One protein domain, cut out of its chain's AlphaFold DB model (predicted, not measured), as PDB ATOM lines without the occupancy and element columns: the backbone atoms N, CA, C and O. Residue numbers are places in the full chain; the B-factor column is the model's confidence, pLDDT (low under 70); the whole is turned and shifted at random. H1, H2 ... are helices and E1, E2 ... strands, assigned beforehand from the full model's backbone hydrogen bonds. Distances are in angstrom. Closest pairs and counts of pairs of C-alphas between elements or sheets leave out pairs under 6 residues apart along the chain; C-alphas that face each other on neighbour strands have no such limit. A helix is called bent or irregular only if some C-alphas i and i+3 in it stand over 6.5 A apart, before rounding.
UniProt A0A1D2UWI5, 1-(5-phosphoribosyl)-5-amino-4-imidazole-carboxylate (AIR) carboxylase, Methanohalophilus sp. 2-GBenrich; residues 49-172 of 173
ATOM      1  N   MET A  49     -36.476  22.155  12.725       77.88
ATOM      2  CA  MET A  49     -36.042  22.207  14.122       77.88
ATOM      3  C   MET A  49     -36.320  20.892  14.857       77.88
ATOM      4  O   MET A  49     -37.135  20.069  14.443       77.88
ATOM      5  N   GLU A  50     -35.602  20.660  15.945       81.94
ATOM      6  CA  GLU A  50     -35.840  19.494  16.787       81.94
ATOM      7  C   GLU A  50     -37.022  19.750  17.727       81.94
ATOM      8  O   GLU A  50     -37.125  20.821  18.328       81.94
ATOM      9  N   ALA A  51     -37.909  18.760  17.841       90.12
ATOM     10  CA  ALA A  51     -38.984  18.758  18.821       90.12
ATOM     11  C   ALA A  51     -38.551  17.960  20.056       90.12
ATOM     12  O   ALA A  51     -38.034  16.847  19.942       90.12
ATOM     13  N   VAL A  52     -38.782  18.521  21.237       92.81
ATOM     14  CA  VAL A  52     -38.483  17.910  22.529       92.81
ATOM     15  C   VAL A  52     -39.736  17.212  23.040       92.81
ATOM     16  O   VAL A  52     -40.719  17.857  23.393       92.81
ATOM     17  N   LEU A  53     -39.690  15.883  23.125       94.06
ATOM     18  CA  LEU A  53     -40.734  15.104  23.787       94.06
ATOM     19  C   LEU A  53     -40.625  15.287  25.306       94.06
ATOM     20  O   LEU A  53     -39.625  14.856  25.891       94.06
ATOM     21  N   ALA A  54     -41.631  15.888  25.943       95.69
ATOM     22  CA  ALA A  54     -41.593  16.167  27.378       95.69
ATOM     23  C   ALA A  54     -42.003  14.984  28.268       95.69
ATOM     24  O   ALA A  54     -41.636  14.918  29.442       95.69
ATOM     25  N   GLU A  55     -42.738  14.032  27.701       94.38
ATOM     26  CA  GLU A  55     -43.214  12.839  28.394       94.38
ATOM     27  C   GLU A  55     -42.047  12.065  29.044       94.38
ATOM     28  O   GLU A  55     -41.036  11.768  28.400       94.38
ATOM     29  N   GLY A  56     -42.176  11.772  30.342       92.06
ATOM     30  CA  GLY A  56     -41.174  11.037  31.122       92.06
ATOM     31  C   GLY A  56     -39.970  11.849  31.623       92.06
ATOM     32  O   GLY A  56     -39.080  11.255  32.225       92.06
ATOM     33  N   LYS A  57     -39.922  13.171  31.401       93.38
ATOM     34  CA  LYS A  57     -38.859  14.064  31.912       93.38
ATOM     35  C   LYS A  57     -39.338  14.905  33.094       93.38
ATOM     36  O   LYS A  57     -40.531  15.200  33.194       93.38
ATOM     37  N   THR A  58     -38.430  15.326  33.971       95.31
ATOM     38  CA  THR A  58     -38.791  16.254  35.057       95.31
ATOM     39  C   THR A  58     -38.955  17.685  34.524       95.31
ATOM     40  O   THR A  58     -38.461  17.991  33.434       95.31
ATOM     41  N   PRO A  59     -39.646  18.587  35.245       96.44
ATOM     42  CA  PRO A  59     -39.712  20.001  34.871       96.44
ATOM     43  C   PRO A  59     -38.331  20.647  34.673       96.44
ATOM     44  O   PRO A  59     -38.131  21.390  33.714       96.44
ATOM     45  N   GLU A  60     -37.359  20.303  35.518       94.25
ATOM     46  CA  GLU A  60     -35.989  20.818  35.448       94.25
ATOM     47  C   GLU A  60     -35.268  20.340  34.183       94.25
ATOM     48  O   GLU A  60     -34.612  21.138  33.511       94.25
ATOM     49  N   ASP A  61     -35.433  19.065  33.812       93.81
ATOM     50  CA  ASP A  61     -34.868  18.528  32.572       93.81
ATOM     51  C   ASP A  61     -35.409  19.278  31.349       93.81
ATOM     52  O   ASP A  61     -34.649  19.632  30.447       93.81
ATOM     53  N   ILE A  62     -36.720  19.544  31.310       95.31
ATOM     54  CA  ILE A  62     -37.342  20.293  30.210       95.31
ATOM     55  C   ILE A  62     -36.784  21.705  30.123       95.31
ATOM     56  O   ILE A  62     -36.478  22.168  29.023       95.31
ATOM     57  N   LEU A  63     -36.614  22.365  31.264       94.44
ATOM     58  CA  LEU A  63     -36.092  23.719  31.327       94.44
ATOM     59  C   LEU A  63     -34.661  23.809  30.785       94.44
ATOM     60  O   LEU A  63     -34.359  24.668  29.953       94.44
ATOM     61  N   GLU A  64     -33.789  22.901  31.221       93.12
ATOM     62  CA  GLU A  64     -32.399  22.829  30.767       93.12
ATOM     63  C   GLU A  64     -32.312  22.510  29.267       93.12
ATOM     64  O   GLU A  64     -31.593  23.186  28.523       93.12
ATOM     65  N   ILE A  65     -33.105  21.544  28.789       92.25
ATOM     66  CA  ILE A  65     -33.183  21.190  27.365       92.25
ATOM     67  C   ILE A  65     -33.666  22.386  26.535       92.25
ATOM     68  O   ILE A  65     -33.074  22.691  25.496       92.25
ATOM     69  N   ALA A  66     -34.702  23.092  26.994       92.94
ATOM     70  CA  ALA A  66     -35.240  24.259  26.307       92.94
ATOM     71  C   ALA A  66     -34.200  25.383  26.217       92.94
ATOM     72  O   ALA A  66     -33.932  25.889  25.126       92.94
ATOM     73  N   LYS A  67     -33.548  25.732  27.336       92.19
ATOM     74  CA  LYS A  67     -32.488  26.755  27.379       92.19
ATOM     75  C   LYS A  67     -31.327  26.405  26.449       92.19
ATOM     76  O   LYS A  67     -30.850  27.270  25.710       92.19
ATOM     77  N   ALA A  68     -30.893  25.147  26.451       89.12
ATOM     78  CA  ALA A  68     -29.817  24.687  25.584       89.12
ATOM     79  C   ALA A  68     -30.195  24.757  24.094       89.12
ATOM     80  O   ALA A  68     -29.391  25.237  23.292       89.12
ATOM     81  N   GLN A  69     -31.415  24.352  23.721       88.19
ATOM     82  CA  GLN A  69     -31.879  24.445  22.333       88.19
ATOM     83  C   GLN A  69     -32.040  25.879  21.850       88.19
ATOM     84  O   GLN A  69     -31.597  26.203  20.747       88.19
ATOM     85  N   ILE A  70     -32.623  26.752  22.674       90.69
ATOM     86  CA  ILE A  70     -32.762  28.175  22.348       90.69
ATOM     87  C   ILE A  70     -31.376  28.783  22.134       90.69
ATOM     88  O   ILE A  70     -31.145  29.436  21.125       90.69
ATOM     89  N   LYS A  71     -30.405  28.493  23.009       87.56
ATOM     90  CA  LYS A  71     -29.025  28.969  22.837       87.56
ATOM     91  C   LYS A  71     -28.378  28.472  21.537       87.56
ATOM     92  O   LYS A  71     -27.548  29.176  20.967       87.56
ATOM     93  N   ALA A  72     -28.706  27.259  21.097       82.19
ATOM     94  CA  ALA A  72     -28.114  26.657  19.908       82.19
ATOM     95  C   ALA A  72     -28.781  27.103  18.599       82.19
ATOM     96  O   ALA A  72     -28.094  27.278  17.593       82.19
ATOM     97  N   THR A  73     -30.107  27.253  18.588       83.56
ATOM     98  CA  THR A  73     -30.895  27.398  17.350       83.56
ATOM     99  C   THR A  73     -31.908  28.547  17.368       83.56
ATOM    100  O   THR A  73     -32.548  28.808  16.344       83.56
ATOM    101  N   GLY A  74     -32.048  29.237  18.502       89.88
ATOM    102  CA  GLY A  74     -32.943  30.375  18.728       89.88
ATOM    103  C   GLY A  74     -34.384  29.999  19.086       89.88
ATOM    104  O   GLY A  74     -35.127  30.829  19.612       89.88
ATOM    105  N   ARG A  75     -34.802  28.754  18.817       92.25
ATOM    106  CA  ARG A  75     -36.178  28.279  19.039       92.25
ATOM    107  C   ARG A  75     -36.208  26.806  19.441       92.25
ATOM    108  O   ARG A  75     -35.350  26.034  19.028       92.25
ATOM    109  N   VAL A  76     -37.227  26.396  20.186       93.31
ATOM    110  CA  VAL A  76     -37.481  24.992  20.533       93.31
ATOM    111  C   VAL A  76     -38.977  24.712  20.536       93.31
ATOM    112  O   VAL A  76     -39.756  25.513  21.041       93.31
ATOM    113  N   LEU A  77     -39.371  23.568  19.980       95.12
ATOM    114  CA  LEU A  77     -40.733  23.054  20.063       95.12
ATOM    115  C   LEU A  77     -40.735  21.949  21.112       95.12
ATOM    116  O   LEU A  77     -39.893  21.057  21.063       95.12
ATOM    117  N   ILE A  78     -41.662  21.999  22.056       96.19
ATOM    118  CA  ILE A  78     -41.775  21.039  23.149       96.19
ATOM    119  C   ILE A  78     -43.182  20.462  23.109       96.19
ATOM    120  O   ILE A  78     -44.154  21.212  23.060       96.19
ATOM    121  N   THR A  79     -43.298  19.137  23.111       96.25
ATOM    122  CA  THR A  79     -44.577  18.438  22.961       96.25
ATOM    123  C   THR A  79     -44.885  17.563  24.168       96.25
ATOM    124  O   THR A  79     -43.988  17.076  24.859       96.25
ATOM    125  N   ARG A  80     -46.179  17.333  24.404       95.38
ATOM    126  CA  ARG A  80     -46.730  16.496  25.484       95.38
ATOM    127  C   ARG A  80     -46.336  16.927  26.898       95.38
ATOM    128  O   ARG A  80     -46.070  16.083  27.751       95.38
ATOM    129  N   LEU A  81     -46.336  18.233  27.138       97.38
ATOM    130  CA  LEU A  81     -46.146  18.816  28.463       97.38
ATOM    131  C   LEU A  81     -47.270  18.397  29.424       97.38
ATOM    132  O   LEU A  81     -48.433  18.265  29.027       97.38
ATOM    133  N   ASN A  82     -46.906  18.192  30.689       96.62
ATOM    134  CA  ASN A  82     -47.838  18.073  31.812       96.62
ATOM    135  C   ASN A  82     -47.961  19.409  32.576       96.62
ATOM    136  O   ASN A  82     -47.297  20.394  32.245       96.62
ATOM    137  N   GLU A  83     -48.823  19.457  33.594       96.12
ATOM    138  CA  GLU A  83     -49.120  20.687  34.347       96.12
ATOM    139  C   GLU A  83     -47.907  21.238  35.116       96.12
ATOM    140  O   GLU A  83     -47.655  22.446  35.080       96.12
ATOM    141  N   ASP A  84     -47.113  20.367  35.745       97.00
ATOM    142  CA  ASP A  84     -45.918  20.767  36.501       97.00
ATOM    143  C   ASP A  84     -44.853  21.370  35.576       97.00
ATOM    144  O   ASP A  84     -44.298  22.437  35.848       97.00
ATOM    145  N   GLN A  85     -44.611  20.723  34.432       97.44
ATOM    146  CA  GLN A  85     -43.699  21.213  33.400       97.44
ATOM    147  C   GLN A  85     -44.203  22.534  32.812       97.44
ATOM    148  O   GLN A  85     -43.425  23.467  32.647       97.44
ATOM    149  N   THR A  86     -45.507  22.649  32.548       96.25
ATOM    150  CA  THR A  86     -46.127  23.887  32.046       96.25
ATOM    151  C   THR A  86     -45.911  25.046  33.013       96.25
ATOM    152  O   THR A  86     -45.491  26.130  32.612       96.25
ATOM    153  N   SER A  87     -46.155  24.806  34.300       95.69
ATOM    154  CA  SER A  87     -45.986  25.806  35.355       95.69
ATOM    155  C   SER A  87     -44.526  26.241  35.482       95.69
ATOM    156  O   SER A  87     -44.240  27.433  35.566       95.69
ATOM    157  N   CYS A  88     -43.592  25.288  35.428       96.38
ATOM    158  CA  CYS A  88     -42.156  25.563  35.426       96.38
ATOM    159  C   CYS A  88     -41.743  26.448  34.236       96.38
ATOM    160  O   CYS A  88     -41.079  27.467  34.423       96.38
ATOM    161  N   MET A  89     -42.205  26.110  33.030       96.31
ATOM    162  CA  MET A  89     -41.903  26.861  31.810       96.31
ATOM    163  C   MET A  89     -42.491  28.278  31.835       96.31
ATOM    164  O   MET A  89     -41.793  29.220  31.476       96.31
ATOM    165  N   ASN A  90     -43.729  28.449  32.311       94.06
ATOM    166  CA  ASN A  90     -44.360  29.767  32.463       94.06
ATOM    167  C   ASN A  90     -43.655  30.662  33.490       94.06
ATOM    168  O   ASN A  90     -43.642  31.879  33.335       94.06
ATOM    169  N   ASN A  91     -43.084  30.079  34.546       95.06
ATOM    170  CA  ASN A  91     -42.355  30.850  35.553       95.06
ATOM    171  C   ASN A  91     -40.994  31.339  35.040       95.06
ATOM    172  O   ASN A  91     -40.521  32.387  35.476       95.06
ATOM    173  N   GLU A  92     -40.351  30.587  34.144       96.31
ATOM    174  CA  GLU A  92     -39.059  30.971  33.569       96.31
ATOM    175  C   GLU A  92     -39.202  31.909  32.367       96.31
ATOM    176  O   GLU A  92     -38.449  32.877  32.238       96.31
ATOM    177  N   PHE A  93     -40.116  31.600  31.445       95.00
ATOM    178  CA  PHE A  93     -40.245  32.308  30.178       95.00
ATOM    179  C   PHE A  93     -41.429  33.273  30.224       95.00
ATOM    180  O   PHE A  93     -42.564  32.870  30.463       95.00
ATOM    181  N   GLY A  94     -41.164  34.554  29.951       91.56
ATOM    182  CA  GLY A  94     -42.213  35.559  29.780       91.56
ATOM    183  C   GLY A  94     -43.141  35.226  28.608       91.56
ATOM    184  O   GLY A  94     -42.745  34.536  27.665       91.56
ATOM    185  N   SER A  95     -44.375  35.737  28.651       91.69
ATOM    186  CA  SER A  95     -45.416  35.483  27.641       91.69
ATOM    187  C   SER A  95     -45.018  35.872  26.212       91.69
ATOM    188  O   SER A  95     -45.603  35.390  25.256       91.69
ATOM    189  N   GLU A  96     -44.029  36.748  26.053       93.44
ATOM    190  CA  GLU A  96     -43.469  37.171  24.768       93.44
ATOM    191  C   GLU A  96     -42.451  36.185  24.172       93.44
ATOM    192  O   GLU A  96     -41.992  36.374  23.044       93.44
ATOM    193  N   ARG A  97     -42.055  35.164  24.939       94.94
ATOM    194  CA  ARG A  97     -41.040  34.171  24.561       94.94
ATOM    195  C   ARG A  97     -41.586  32.760  24.432       94.94
ATOM    196  O   ARG A  97     -40.821  31.876  24.048       94.94
ATOM    197  N   ILE A  98     -42.849  32.540  24.788       96.81
ATOM    198  CA  ILE A  98     -43.480  31.226  24.775       96.81
ATOM    199  C   ILE A  98     -44.869  31.294  24.144       96.81
ATOM    200  O   ILE A  98     -45.787  31.917  24.670       96.81
ATOM    201  N   ASP A  99     -45.013  30.605  23.019       95.38
ATOM    202  CA  ASP A  99     -46.288  30.389  22.355       95.38
ATOM    203  C   ASP A  99     -46.853  29.048  22.808       95.38
ATOM    204  O   ASP A  99     -46.205  28.006  22.671       95.38
ATOM    205  N   TRP A 100     -48.076  29.057  23.326       96.25
ATOM    206  CA  TRP A 100     -48.736  27.855  23.814       96.25
ATOM    207  C   TRP A 100     -49.767  27.318  22.826       96.25
ATOM    208  O   TRP A 100     -50.557  28.061  22.243       96.25
ATOM    209  N   GLY A 101     -49.801  25.997  22.698       92.25
ATOM    210  CA  GLY A 101     -50.910  25.285  22.084       92.25
ATOM    211  C   GLY A 101     -52.109  25.192  23.024       92.25
ATOM    212  O   GLY A 101     -52.019  25.404  24.237       92.25
ATOM    213  N   ILE A 102     -53.245  24.801  22.458       87.62
ATOM    214  CA  ILE A 102     -54.463  24.453  23.194       87.62
ATOM    215  C   ILE A 102     -54.138  23.452  24.316       87.62
ATOM    216  O   ILE A 102     -53.369  22.506  24.135       87.62
ATOM    217  N   HIS A 103     -54.727  23.687  25.491       89.88
ATOM    218  CA  HIS A 103     -54.517  22.908  26.719       89.88
ATOM    219  C   HIS A 103     -53.064  22.883  27.230       89.88
ATOM    220  O   HIS A 103     -52.750  22.075  28.100       89.88
ATOM    221  N   HIS A 104     -52.186  23.747  26.708       93.75
ATOM    222  CA  HIS A 104     -50.786  23.897  27.121       93.75
ATOM    223  C   HIS A 104     -49.956  22.602  27.062       93.75
ATOM    224  O   HIS A 104     -48.940  22.465  27.733       93.75
ATOM    225  N   ARG A 105     -50.357  21.642  26.218       95.25
ATOM    226  CA  ARG A 105     -49.604  20.391  26.028       95.25
ATOM    227  C   ARG A 105     -48.444  20.532  25.046       95.25
ATOM    228  O   ARG A 105     -47.590  19.653  25.004       95.25
ATOM    229  N   THR A 106     -48.409  21.614  24.278       96.62
ATOM    230  CA  THR A 106     -47.355  21.916  23.306       96.62
ATOM    231  C   THR A 106     -46.953  23.374  23.460       96.62
ATOM    232  O   THR A 106     -47.818  24.225  23.665       96.62
ATOM    233  N   ALA A 107     -45.657  23.657  23.366       96.94
ATOM    234  CA  ALA A 107     -45.109  25.002  23.462       96.94
ATOM    235  C   ALA A 107     -44.021  25.225  22.414       96.94
ATOM    236  O   ALA A 107     -43.198  24.338  22.184       96.94
ATOM    237  N   ALA A 108     -43.976  26.417  21.832       95.94
ATOM    238  CA  ALA A 108     -42.810  26.905  21.112       95.94
ATOM    239  C   ALA A 108     -42.150  28.006  21.945       95.94
ATOM    240  O   ALA A 108     -42.792  28.992  22.291       95.94
ATOM    241  N   VAL A 109     -40.875  27.835  22.288       96.19
ATOM    242  CA  VAL A 109     -40.113  28.813  23.077       96.19
ATOM    243  C   VAL A 109     -39.018  29.413  22.215       96.19
ATOM    244  O   VAL A 109     -38.345  28.689  21.478       96.19
ATOM    245  N   HIS A 110     -38.814  30.724  22.306       94.62
ATOM    246  CA  HIS A 110     -37.852  31.433  21.469       94.62
ATOM    247  C   HIS A 110     -37.167  32.620  22.159       94.62
ATOM    248  O   HIS A 110     -37.583  33.124  23.203       94.62
ATOM    249  N   ASP A 111     -36.076  33.091  21.557       94.56
ATOM    250  CA  ASP A 111     -35.345  34.305  21.958       94.56
ATOM    251  C   ASP A 111     -35.662  35.534  21.083       94.56
ATOM    252  O   ASP A 111     -34.999  36.562  21.186       94.56
ATOM    253  N   GLY A 112     -36.677  35.425  20.219       92.94
ATOM    254  CA  GLY A 112     -37.026  36.443  19.223       92.94
ATOM    255  C   GLY A 112     -36.539  36.096  17.814       92.94
ATOM    256  O   GLY A 112     -36.893  36.787  16.861       92.94
ATOM    257  N   THR A 113     -35.792  34.997  17.655       90.06
ATOM    258  CA  THR A 113     -35.467  34.430  16.343       90.06
ATOM    259  C   THR A 113     -36.748  34.201  15.527       90.06
ATOM    260  O   THR A 113     -37.621  33.451  15.975       90.06
ATOM    261  N   PRO A 114     -36.891  34.815  14.335       90.81
ATOM    262  CA  PRO A 114     -38.111  34.714  13.546       90.81
ATOM    263  C   PRO A 114     -38.221  33.366  12.827       90.81
ATOM    264  O   PRO A 114     -37.224  32.723  12.490       90.81
ATOM    265  N   ILE A 115     -39.457  32.973  12.529       91.19
ATOM    266  CA  ILE A 115     -39.751  31.842  11.648       91.19
ATOM    267  C   ILE A 115     -39.670  32.320  10.195       91.19
ATOM    268  O   ILE A 115     -40.344  33.275   9.805       91.19
ATOM    269  N   ILE A 116     -38.869  31.637   9.376       90.94
ATOM    270  CA  ILE A 116     -38.782  31.911   7.937       90.94
ATOM    271  C   ILE A 116     -39.984  31.262   7.253       90.94
ATOM    272  O   ILE A 116     -40.145  30.046   7.314       90.94
ATOM    273  N   LYS A 117     -40.822  32.067   6.595       93.81
ATOM    274  CA  LYS A 117     -42.002  31.567   5.886       93.81
ATOM    275  C   LYS A 117     -41.611  30.817   4.615       93.81
ATOM    276  O   LYS A 117     -40.790  31.295   3.835       93.81
ATOM    277  N   THR A 118     -42.231  29.662   4.402       93.88
ATOM    278  CA  THR A 118     -42.020  28.822   3.212       93.88
ATOM    279  C   THR A 118     -42.991  29.156   2.079       93.88
ATOM    280  O   THR A 118     -42.743  28.784   0.936       93.88
ATOM    281  N   GLY A 119     -44.106  29.831   2.393       94.44
ATOM    282  CA  GLY A 119     -45.246  30.018   1.487       94.44
ATOM    283  C   GLY A 119     -46.125  28.769   1.332       94.44
ATOM    284  O   GLY A 119     -47.100  28.798   0.589       94.44
ATOM    285  N   GLY A 120     -45.792  27.668   2.015       95.94
ATOM    286  CA  GLY A 120     -46.610  26.460   2.040       95.94
ATOM    287  C   GLY A 120     -47.806  26.604   2.979       95.94
ATOM    288  O   GLY A 120     -47.704  27.245   4.023       95.94
ATOM    289  N   VAL A 121     -48.915  25.954   2.630       97.12
ATOM    290  CA  VAL A 121     -50.132  25.896   3.450       97.12
ATOM    291  C   VAL A 121     -50.383  24.449   3.861       97.12
ATOM    292  O   VAL A 121     -50.394  23.554   3.016       97.12
ATOM    293  N   VAL A 122     -50.592  24.215   5.155       96.94
ATOM    294  CA  VAL A 122     -50.909  22.899   5.721       96.94
ATOM    295  C   VAL A 122     -52.299  22.943   6.341       96.94
ATOM    296  O   VAL A 122     -52.554  23.727   7.253       96.94
ATOM    297  N   ALA A 123     -53.199  22.088   5.859       94.81
ATOM    298  CA  ALA A 123     -54.505  21.884   6.473       94.81
ATOM    299  C   ALA A 123     -54.431  20.757   7.518       94.81
ATOM    300  O   ALA A 123     -53.984  19.653   7.209       94.81
ATOM    301  N   ILE A 124     -54.884  21.032   8.741       93.81
ATOM    302  CA  ILE A 124     -55.004  20.072   9.838       93.81
ATOM    303  C   ILE A 124     -56.489  19.802  10.053       93.81
ATOM    304  O   ILE A 124     -57.243  20.707  10.404       93.81
ATOM    305  N   ILE A 125     -56.903  18.556   9.837       91.19
ATOM    306  CA  ILE A 125     -58.305  18.141   9.915       91.19
ATOM    307  C   ILE A 125     -58.451  17.127  11.048       91.19
ATOM    308  O   ILE A 125     -57.721  16.137  11.077       91.19
ATOM    309  N   SER A 126     -59.384  17.371  11.966       88.88
ATOM    310  CA  SER A 126     -59.691  16.479  13.087       88.88
ATOM    311  C   SER A 126     -61.193  16.215  13.207       88.88
ATOM    312  O   SER A 126     -62.010  17.070  12.860       88.88
ATOM    313  N   ALA A 127     -61.561  15.014  13.661       83.69
ATOM    314  CA  ALA A 127     -62.954  14.570  13.700       83.69
ATOM    315  C   ALA A 127     -63.568  14.700  15.093       83.69
ATOM    316  O   ALA A 127     -64.736  15.050  15.205       83.69
ATOM    317  N   GLY A 128     -62.801  14.412  16.148       82.25
ATOM    318  CA  GLY A 128     -63.298  14.417  17.521       82.25
ATOM    319  C   GLY A 128     -62.525  15.351  18.441       82.25
ATOM    320  O   GLY A 128     -61.377  15.713  18.197       82.25
ATOM    321  N   THR A 129     -63.129  15.686  19.580       82.00
ATOM    322  CA  THR A 129     -62.469  16.475  20.634       82.00
ATOM    323  C   THR A 129     -61.239  15.775  21.219       82.00
ATOM    324  O   THR A 129     -60.307  16.439  21.668       82.00
ATOM    325  N   ALA A 130     -61.192  14.441  21.161       86.25
ATOM    326  CA  ALA A 130     -60.025  13.652  21.558       86.25
ATOM    327  C   ALA A 130     -58.776  13.959  20.709       86.25
ATOM    328  O   ALA A 130     -57.655  13.848  21.205       86.25
ATOM    329  N   ASP A 131     -58.965  14.401  19.463       89.56
ATOM    330  CA  ASP A 131     -57.880  14.692  18.527       89.56
ATOM    331  C   ASP A 131     -57.286  16.092  18.732       89.56
ATOM    332  O   ASP A 131     -56.219  16.377  18.192       89.56
ATOM    333  N   ILE A 132     -57.938  16.970  19.511       86.81
ATOM    334  CA  ILE A 132     -57.579  18.398  19.634       86.81
ATOM    335  C   ILE A 132     -56.100  18.582  19.970       86.81
ATOM    336  O   ILE A 132     -55.420  19.378  19.327       86.81
ATOM    337  N   ASN A 133     -55.583  17.824  20.939       90.00
ATOM    338  CA  ASN A 133     -54.188  17.943  21.366       90.00
ATOM    339  C   ASN A 133     -53.206  17.528  20.261       90.00
ATOM    340  O   ASN A 133     -52.179  18.172  20.070       90.00
ATOM    341  N   VAL A 134     -53.534  16.468  19.519       92.62
ATOM    342  CA  VAL A 134     -52.692  15.949  18.431       92.62
ATOM    343  C   VAL A 134     -52.747  16.883  17.222       92.62
ATOM    344  O   VAL A 134     -51.716  17.200  16.632       92.62
ATOM    345  N   ALA A 135     -53.940  17.373  16.880       93.31
ATOM    346  CA  ALA A 135     -54.146  18.351  15.819       93.31
ATOM    347  C   ALA A 135     -53.399  19.659  16.116       93.31
ATOM    348  O   ALA A 135     -52.773  20.240  15.232       93.31
ATOM    349  N   GLU A 136     -53.417  20.107  17.367       92.81
ATOM    350  CA  GLU A 136     -52.721  21.319  17.772       92.81
ATOM    351  C   GLU A 136     -51.195  21.149  17.782       92.81
ATOM    352  O   GLU A 136     -50.486  22.038  17.314       92.81
ATOM    353  N   GLU A 137     -50.679  19.994  18.218       95.12
ATOM    354  CA  GLU A 137     -49.255  19.653  18.086       95.12
ATOM    355  C   GLU A 137     -48.810  19.688  16.613       95.12
ATOM    356  O   GLU A 137     -47.793  20.307  16.284       95.12
ATOM    357  N   ALA A 138     -49.601  19.103  15.707       95.19
ATOM    358  CA  ALA A 138     -49.334  19.141  14.271       95.19
ATOM    359  C   ALA A 138     -49.379  20.572  13.709       95.19
ATOM    360  O   ALA A 138     -48.505  20.956  12.927       95.19
ATOM    361  N   ARG A 139     -50.356  21.383  14.139       95.25
ATOM    362  CA  ARG A 139     -50.484  22.791  13.740       95.25
ATOM    363  C   ARG A 139     -49.260  23.598  14.167       95.25
ATOM    364  O   ARG A 139     -48.655  24.259  13.330       95.25
ATOM    365  N   MET A 140     -48.870  23.529  15.438       95.38
ATOM    366  CA  MET A 140     -47.691  24.247  15.935       95.38
ATOM    367  C   MET A 140     -46.415  23.784  15.236       95.38
ATOM    368  O   MET A 140     -45.604  24.617  14.846       95.38
ATOM    369  N   THR A 141     -46.271  22.480  14.991       94.94
ATOM    370  CA  THR A 141     -45.131  21.935  14.238       94.94
ATOM    371  C   THR A 141     -45.051  22.533  12.834       94.94
ATOM    372  O   THR A 141     -43.998  23.023  12.429       94.94
ATOM    373  N   ALA A 142     -46.160  22.542  12.087       95.19
ATOM    374  CA  ALA A 142     -46.200  23.109  10.740       95.19
ATOM    375  C   ALA A 142     -45.946  24.628  10.737       95.19
ATOM    376  O   ALA A 142     -45.234  25.130   9.865       95.19
ATOM    377  N   ALA A 143     -46.479  25.349  11.728       94.00
ATOM    378  CA  ALA A 143     -46.252  26.780  11.889       94.00
ATOM    379  C   ALA A 143     -44.772  27.096  12.166       94.00
ATOM    380  O   ALA A 143     -44.204  27.968  11.510       94.00
ATOM    381  N   GLU A 144     -44.127  26.343  13.061       93.19
ATOM    382  CA  GLU A 144     -42.694  26.450  13.367       93.19
ATOM    383  C   GLU A 144     -41.796  26.057  12.180       93.19
ATOM    384  O   GLU A 144     -40.695  26.585  12.014       93.19
ATOM    385  N   MET A 145     -42.285  25.190  11.289       92.56
ATOM    386  CA  MET A 145     -41.649  24.888  10.000       92.56
ATOM    387  C   MET A 145     -41.832  25.992   8.945       92.56
ATOM    388  O   MET A 145     -41.319  25.866   7.834       92.56
ATOM    389  N   GLY A 146     -42.541  27.077   9.272       93.50
ATOM    390  CA  GLY A 146     -42.728  28.227   8.392       93.50
ATOM    391  C   GLY A 146     -43.921  28.136   7.451       93.50
ATOM    392  O   GLY A 146     -44.071  29.011   6.594       93.50
ATOM    393  N   CYS A 147     -44.776  27.126   7.604       95.62
ATOM    394  CA  CYS A 147     -46.013  27.024   6.843       95.62
ATOM    395  C   CYS A 147     -47.116  27.900   7.452       95.62
ATOM    396  O   CYS A 147     -47.145  28.179   8.654       95.62
ATOM    397  N   GLU A 148     -48.058  28.310   6.616       95.88
ATOM    398  CA  GLU A 148     -49.377  28.739   7.066       95.88
ATOM    399  C   GLU A 148     -50.208  27.511   7.434       95.88
ATOM    400  O   GLU A 148     -50.076  26.448   6.821       95.88
ATOM    401  N   THR A 149     -51.059  27.639   8.449       94.94
ATOM    402  CA  THR A 149     -51.854  26.514   8.947       94.94
ATOM    403  C   THR A 149     -53.331  26.836   8.918       94.94
ATOM    404  O   THR A 149     -53.748  27.852   9.467       94.94
ATOM    405  N   VAL A 150     -54.122  25.929   8.356       92.44
ATOM    406  CA  VAL A 150     -55.587  25.979   8.378       92.44
ATOM    407  C   VAL A 150     -56.072  24.818   9.230       92.44
ATOM    408  O   VAL A 150     -55.645  23.688   9.010       92.44
ATOM    409  N   LYS A 151     -56.947  25.065  10.205       85.50
ATOM    410  CA  LYS A 151     -57.490  24.007  11.065       85.50
ATOM    411  C   LYS A 151     -58.974  23.811  10.796       85.50
ATOM    412  O   LYS A 151     -59.722  24.778  10.705       85.50
ATOM    413  N   ILE A 152     -59.384  22.554  10.700       85.44
ATOM    414  CA  ILE A 152     -60.781  22.146  10.605       85.44
ATOM    415  C   ILE A 152     -61.009  21.101  11.692       85.44
ATOM    416  O   ILE A 152     -60.395  20.037  11.678       85.44
ATOM    417  N   ASN A 153     -61.865  21.425  12.652       81.44
ATOM    418  CA  ASN A 153     -62.158  20.559  13.789       81.44
ATOM    419  C   ASN A 153     -63.581  20.012  13.707       81.44
ATOM    420  O   ASN A 153     -64.440  20.605  13.055       81.44
ATOM    421  N   ASP A 154     -63.828  18.924  14.438       77.50
ATOM    422  CA  ASP A 154     -65.159  18.318  14.580       77.50
ATOM    423  C   ASP A 154     -65.764  17.897  13.225       77.50
ATOM    424  O   ASP A 154     -66.952  18.079  12.946       77.50
ATOM    425  N   VAL A 155     -64.917  17.365  12.333       76.31
ATOM    426  CA  VAL A 155     -65.344  16.821  11.038       76.31
ATOM    427  C   VAL A 155     -65.931  15.427  11.239       76.31
ATOM    428  O   VAL A 155     -65.227  14.418  11.212       76.31
ATOM    429  N   GLY A 156     -67.246  15.373  11.424       67.44
ATOM    430  CA  GLY A 156     -68.008  14.132  11.507       67.44
ATOM    431  C   GLY A 156     -68.738  13.790  10.206       67.44
ATOM    432  O   GLY A 156     -69.297  14.660   9.537       67.44
ATOM    433  N   VAL A 157     -68.809  12.495   9.883       58.22
ATOM    434  CA  VAL A 157     -69.836  11.964   8.976       58.22
ATOM    435  C   VAL A 157     -71.041  11.608   9.839       58.22
ATOM    436  O   VAL A 157     -71.077  10.547  10.463       58.22
ATOM    437  N   ALA A 158     -72.030  12.497   9.916       55.38
ATOM    438  CA  ALA A 158     -73.312  12.124  10.494       55.38
ATOM    439  C   ALA A 158     -73.980  11.114   9.549       55.38
ATOM    440  O   ALA A 158     -74.351  11.452   8.428       55.38
ATOM    441  N   ALA A 159     -74.132   9.863   9.989       43.03
ATOM    442  CA  ALA A 159     -74.919   8.847   9.291       43.03
ATOM    443  C   ALA A 159     -76.428   9.146   9.428       43.03
ATOM    444  O   ALA A 159     -77.189   8.379  10.009       43.03
ATOM    445  N   GLY A 160     -76.860  10.301   8.928       41.44
ATOM    446  CA  GLY A 160     -78.253  10.648   8.680       41.44
ATOM    447  C   GLY A 160     -78.396  10.883   7.185       41.44
ATOM    448  O   GLY A 160     -77.542  11.529   6.596       41.44
ATOM    449  N   ARG A 161     -79.411  10.273   6.565       40.88
ATOM    450  CA  ARG A 161     -79.685  10.296   5.116       40.88
ATOM    451  C   ARG A 161     -79.329  11.653   4.479       40.88
ATOM    452  O   ARG A 161     -79.845  12.665   4.924       40.88
ATOM    453  N   GLU A 162     -78.520  11.588   3.416       44.53
ATOM    454  CA  GLU A 162     -77.838  12.683   2.695       44.53
ATOM    455  C   GLU A 162     -76.467  13.054   3.288       44.53
ATOM    456  O   GLU A 162     -76.356  13.651   4.353       44.53
ATOM    457  N   GLY A 163     -75.401  12.653   2.582       40.56
ATOM    458  CA  GLY A 163     -73.997  12.785   2.987       40.56
ATOM    459  C   GLY A 163     -73.499  14.228   3.065       40.56
ATOM    460  O   GLY A 163     -72.701  14.655   2.236       40.56
ATOM    461  N   ASN A 164     -73.940  14.957   4.085       36.56
ATOM    462  CA  ASN A 164     -73.460  16.292   4.407       36.56
ATOM    463  C   ASN A 164     -72.332  16.203   5.441       36.56
ATOM    464  O   ASN A 164     -72.535  15.753   6.569       36.56
ATOM    465  N   ILE A 165     -71.139  16.663   5.057       51.00
ATOM    466  CA  ILE A 165     -70.047  16.955   5.990       51.00
ATOM    467  C   ILE A 165     -70.512  18.140   6.842       51.00
ATOM    468  O   ILE A 165     -70.565  19.272   6.362       51.00
ATOM    469  N   THR A 166     -70.899  17.896   8.093       48.75
ATOM    470  CA  THR A 166     -71.241  18.980   9.018       48.75
ATOM    471  C   THR A 166     -69.951  19.561   9.572       48.75
ATOM    472  O   THR A 166     -69.287  18.925  10.382       48.75
ATOM    473  N   ASN A 167     -69.585  20.756   9.114       51.53
ATOM    474  CA  ASN A 167     -68.447  21.499   9.633       51.53
ATOM    475  C   ASN A 167     -68.935  22.473  10.712       51.53
ATOM    476  O   ASN A 167     -69.739  23.357  10.414       51.53
ATOM    477  N   ARG A 168     -68.490  22.300  11.961       52.38
ATOM    478  CA  ARG A 168     -68.826  23.215  13.066       52.38
ATOM    479  C   ARG A 168     -67.782  24.309  13.310       52.38
ATOM    480  O   ARG A 168     -67.974  25.107  14.220       52.38
ATOM    481  N   GLY A 169     -66.734  24.407  12.493       47.06
ATOM    482  CA  GLY A 169     -65.770  25.500  12.606       47.06
ATOM    483  C   GLY A 169     -64.677  25.443  11.547       47.06
ATOM    484  O   GLY A 169     -63.676  24.750  11.722       47.06
ATOM    485  N   ILE A 170     -64.848  26.215  10.470       41.09
ATOM    486  CA  ILE A 170     -63.715  26.737   9.696       41.09
ATOM    487  C   ILE A 170     -63.401  28.085  10.322       41.09
ATOM    488  O   ILE A 170     -64.045  29.078   9.993       41.09
ATOM    489  N   GLU A 171     -62.448  28.119  11.241       43.28
ATOM    490  CA  GLU A 171     -61.884  29.391  11.675       43.28
ATOM    491  C   GLU A 171     -60.537  29.575  10.970       43.28
ATOM    492  O   GLU A 171     -59.610  28.793  11.217       43.28
ATOM    493  N   PRO A 172     -60.415  30.538  10.035       37.25
ATOM    494  CA  PRO A 172     -59.102  31.019   9.641       37.25
ATOM    495  C   PRO A 172     -58.450  31.685  10.859       37.25
ATOM    496  O   PRO A 172     -59.121  32.400  11.605       37.25
TER     497      PRO A 172
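This is residues 49 to 172 of the 173 residues of the protein "1-(5-phosphoribosyl)-5-amino-4-imidazole-carboxylate (AIR) carboxylase" of Methanohalophilus sp. 2-GBenrich (UniProt A0A1D2UWI5). A helix, H3, is held between a four-stranded sheet and a separate pair of parallel strands, E5 and E6, with H1 covering the other face of the larger sheet and H2 packed beside one end of H1. Beyond E6, residues 153 to 172 form a long arm with no named element, which reaches away from the body, folds back and makes much of the length. The printed part has 124 residues in the order E1 H1 E2 H2 E3 E4 E5 H3 E6; its class is mixed, helices and strands. The larger sheet is mixed, in the order E1 E2 E4 E3. The whole is only just compact, close to loose, with a radius of gyration of the C-alphas of 16.5 A and spans of 56 by 33 by 21 A.

E1, residues 51 to 53, H1, residues 59 to 73, and E2, residues 75 to 79, form a strand-helix-strand unit, two parallel neighbour strands with a helix between, its crossover right-handed; N 52 and O 77 are 2.8 A apart. H1 is on the sheet at a height of 8.2 A and runs along the strands, at 17 degrees to E2 on the local plane. H2, residues 83 to 92, touches H1 at a steep tilt of 50 degrees, the same way; H1 does so with residues 59 to 63 alone, and the closest C-alphas are those of Pro 59 and Gln 85, 4.4 A apart. E3, residues 98 to 100, and E4, residues 106 to 110, are a hairpin, with N 99 and O 108 2.8 A apart. E2, H2 and E3 form a split strand-helix-strand unit, with E4 between the two strands and a right-handed crossover. E4 is antiparallel to E2, with N 78 and O 107 2.8 A apart. E5, residues 121 to 125, H3, residues 129 to 144, and E6, residues 148 to 152, form another right-handed strand-helix-strand unit; N 122 and O 148 are 2.8 A apart. H3 lies over E2 and E4 at a height of 8.3 A, on the opposite face from H1; its closest C-alpha pair with E4 is Glu 137 and Thr 106, 6.0 A, and with E5 Ala 135 and Ile 124, 6.3 A. Every O i to N i+4 pair is within hydrogen-bond range in H1 and H2, and 10 of 12 in H3.

E1 begins at C-alpha 51 (-38.984, 18.758, 18.821). H1 is 21.0 A long, H2 14.4 A and H3 23.3 A; H3 is irregular, with C-alphas 130 and 133 7.2 A apart. E6 ends at C-alpha 152 (-60.781, 22.146, 10.605).

The C-alphas farthest apart, of Lys 71 and Arg 161, are 56.8 A apart. The printed part has no cut, and no link is long. Residues 156 to 172 have a pLDDT under 70.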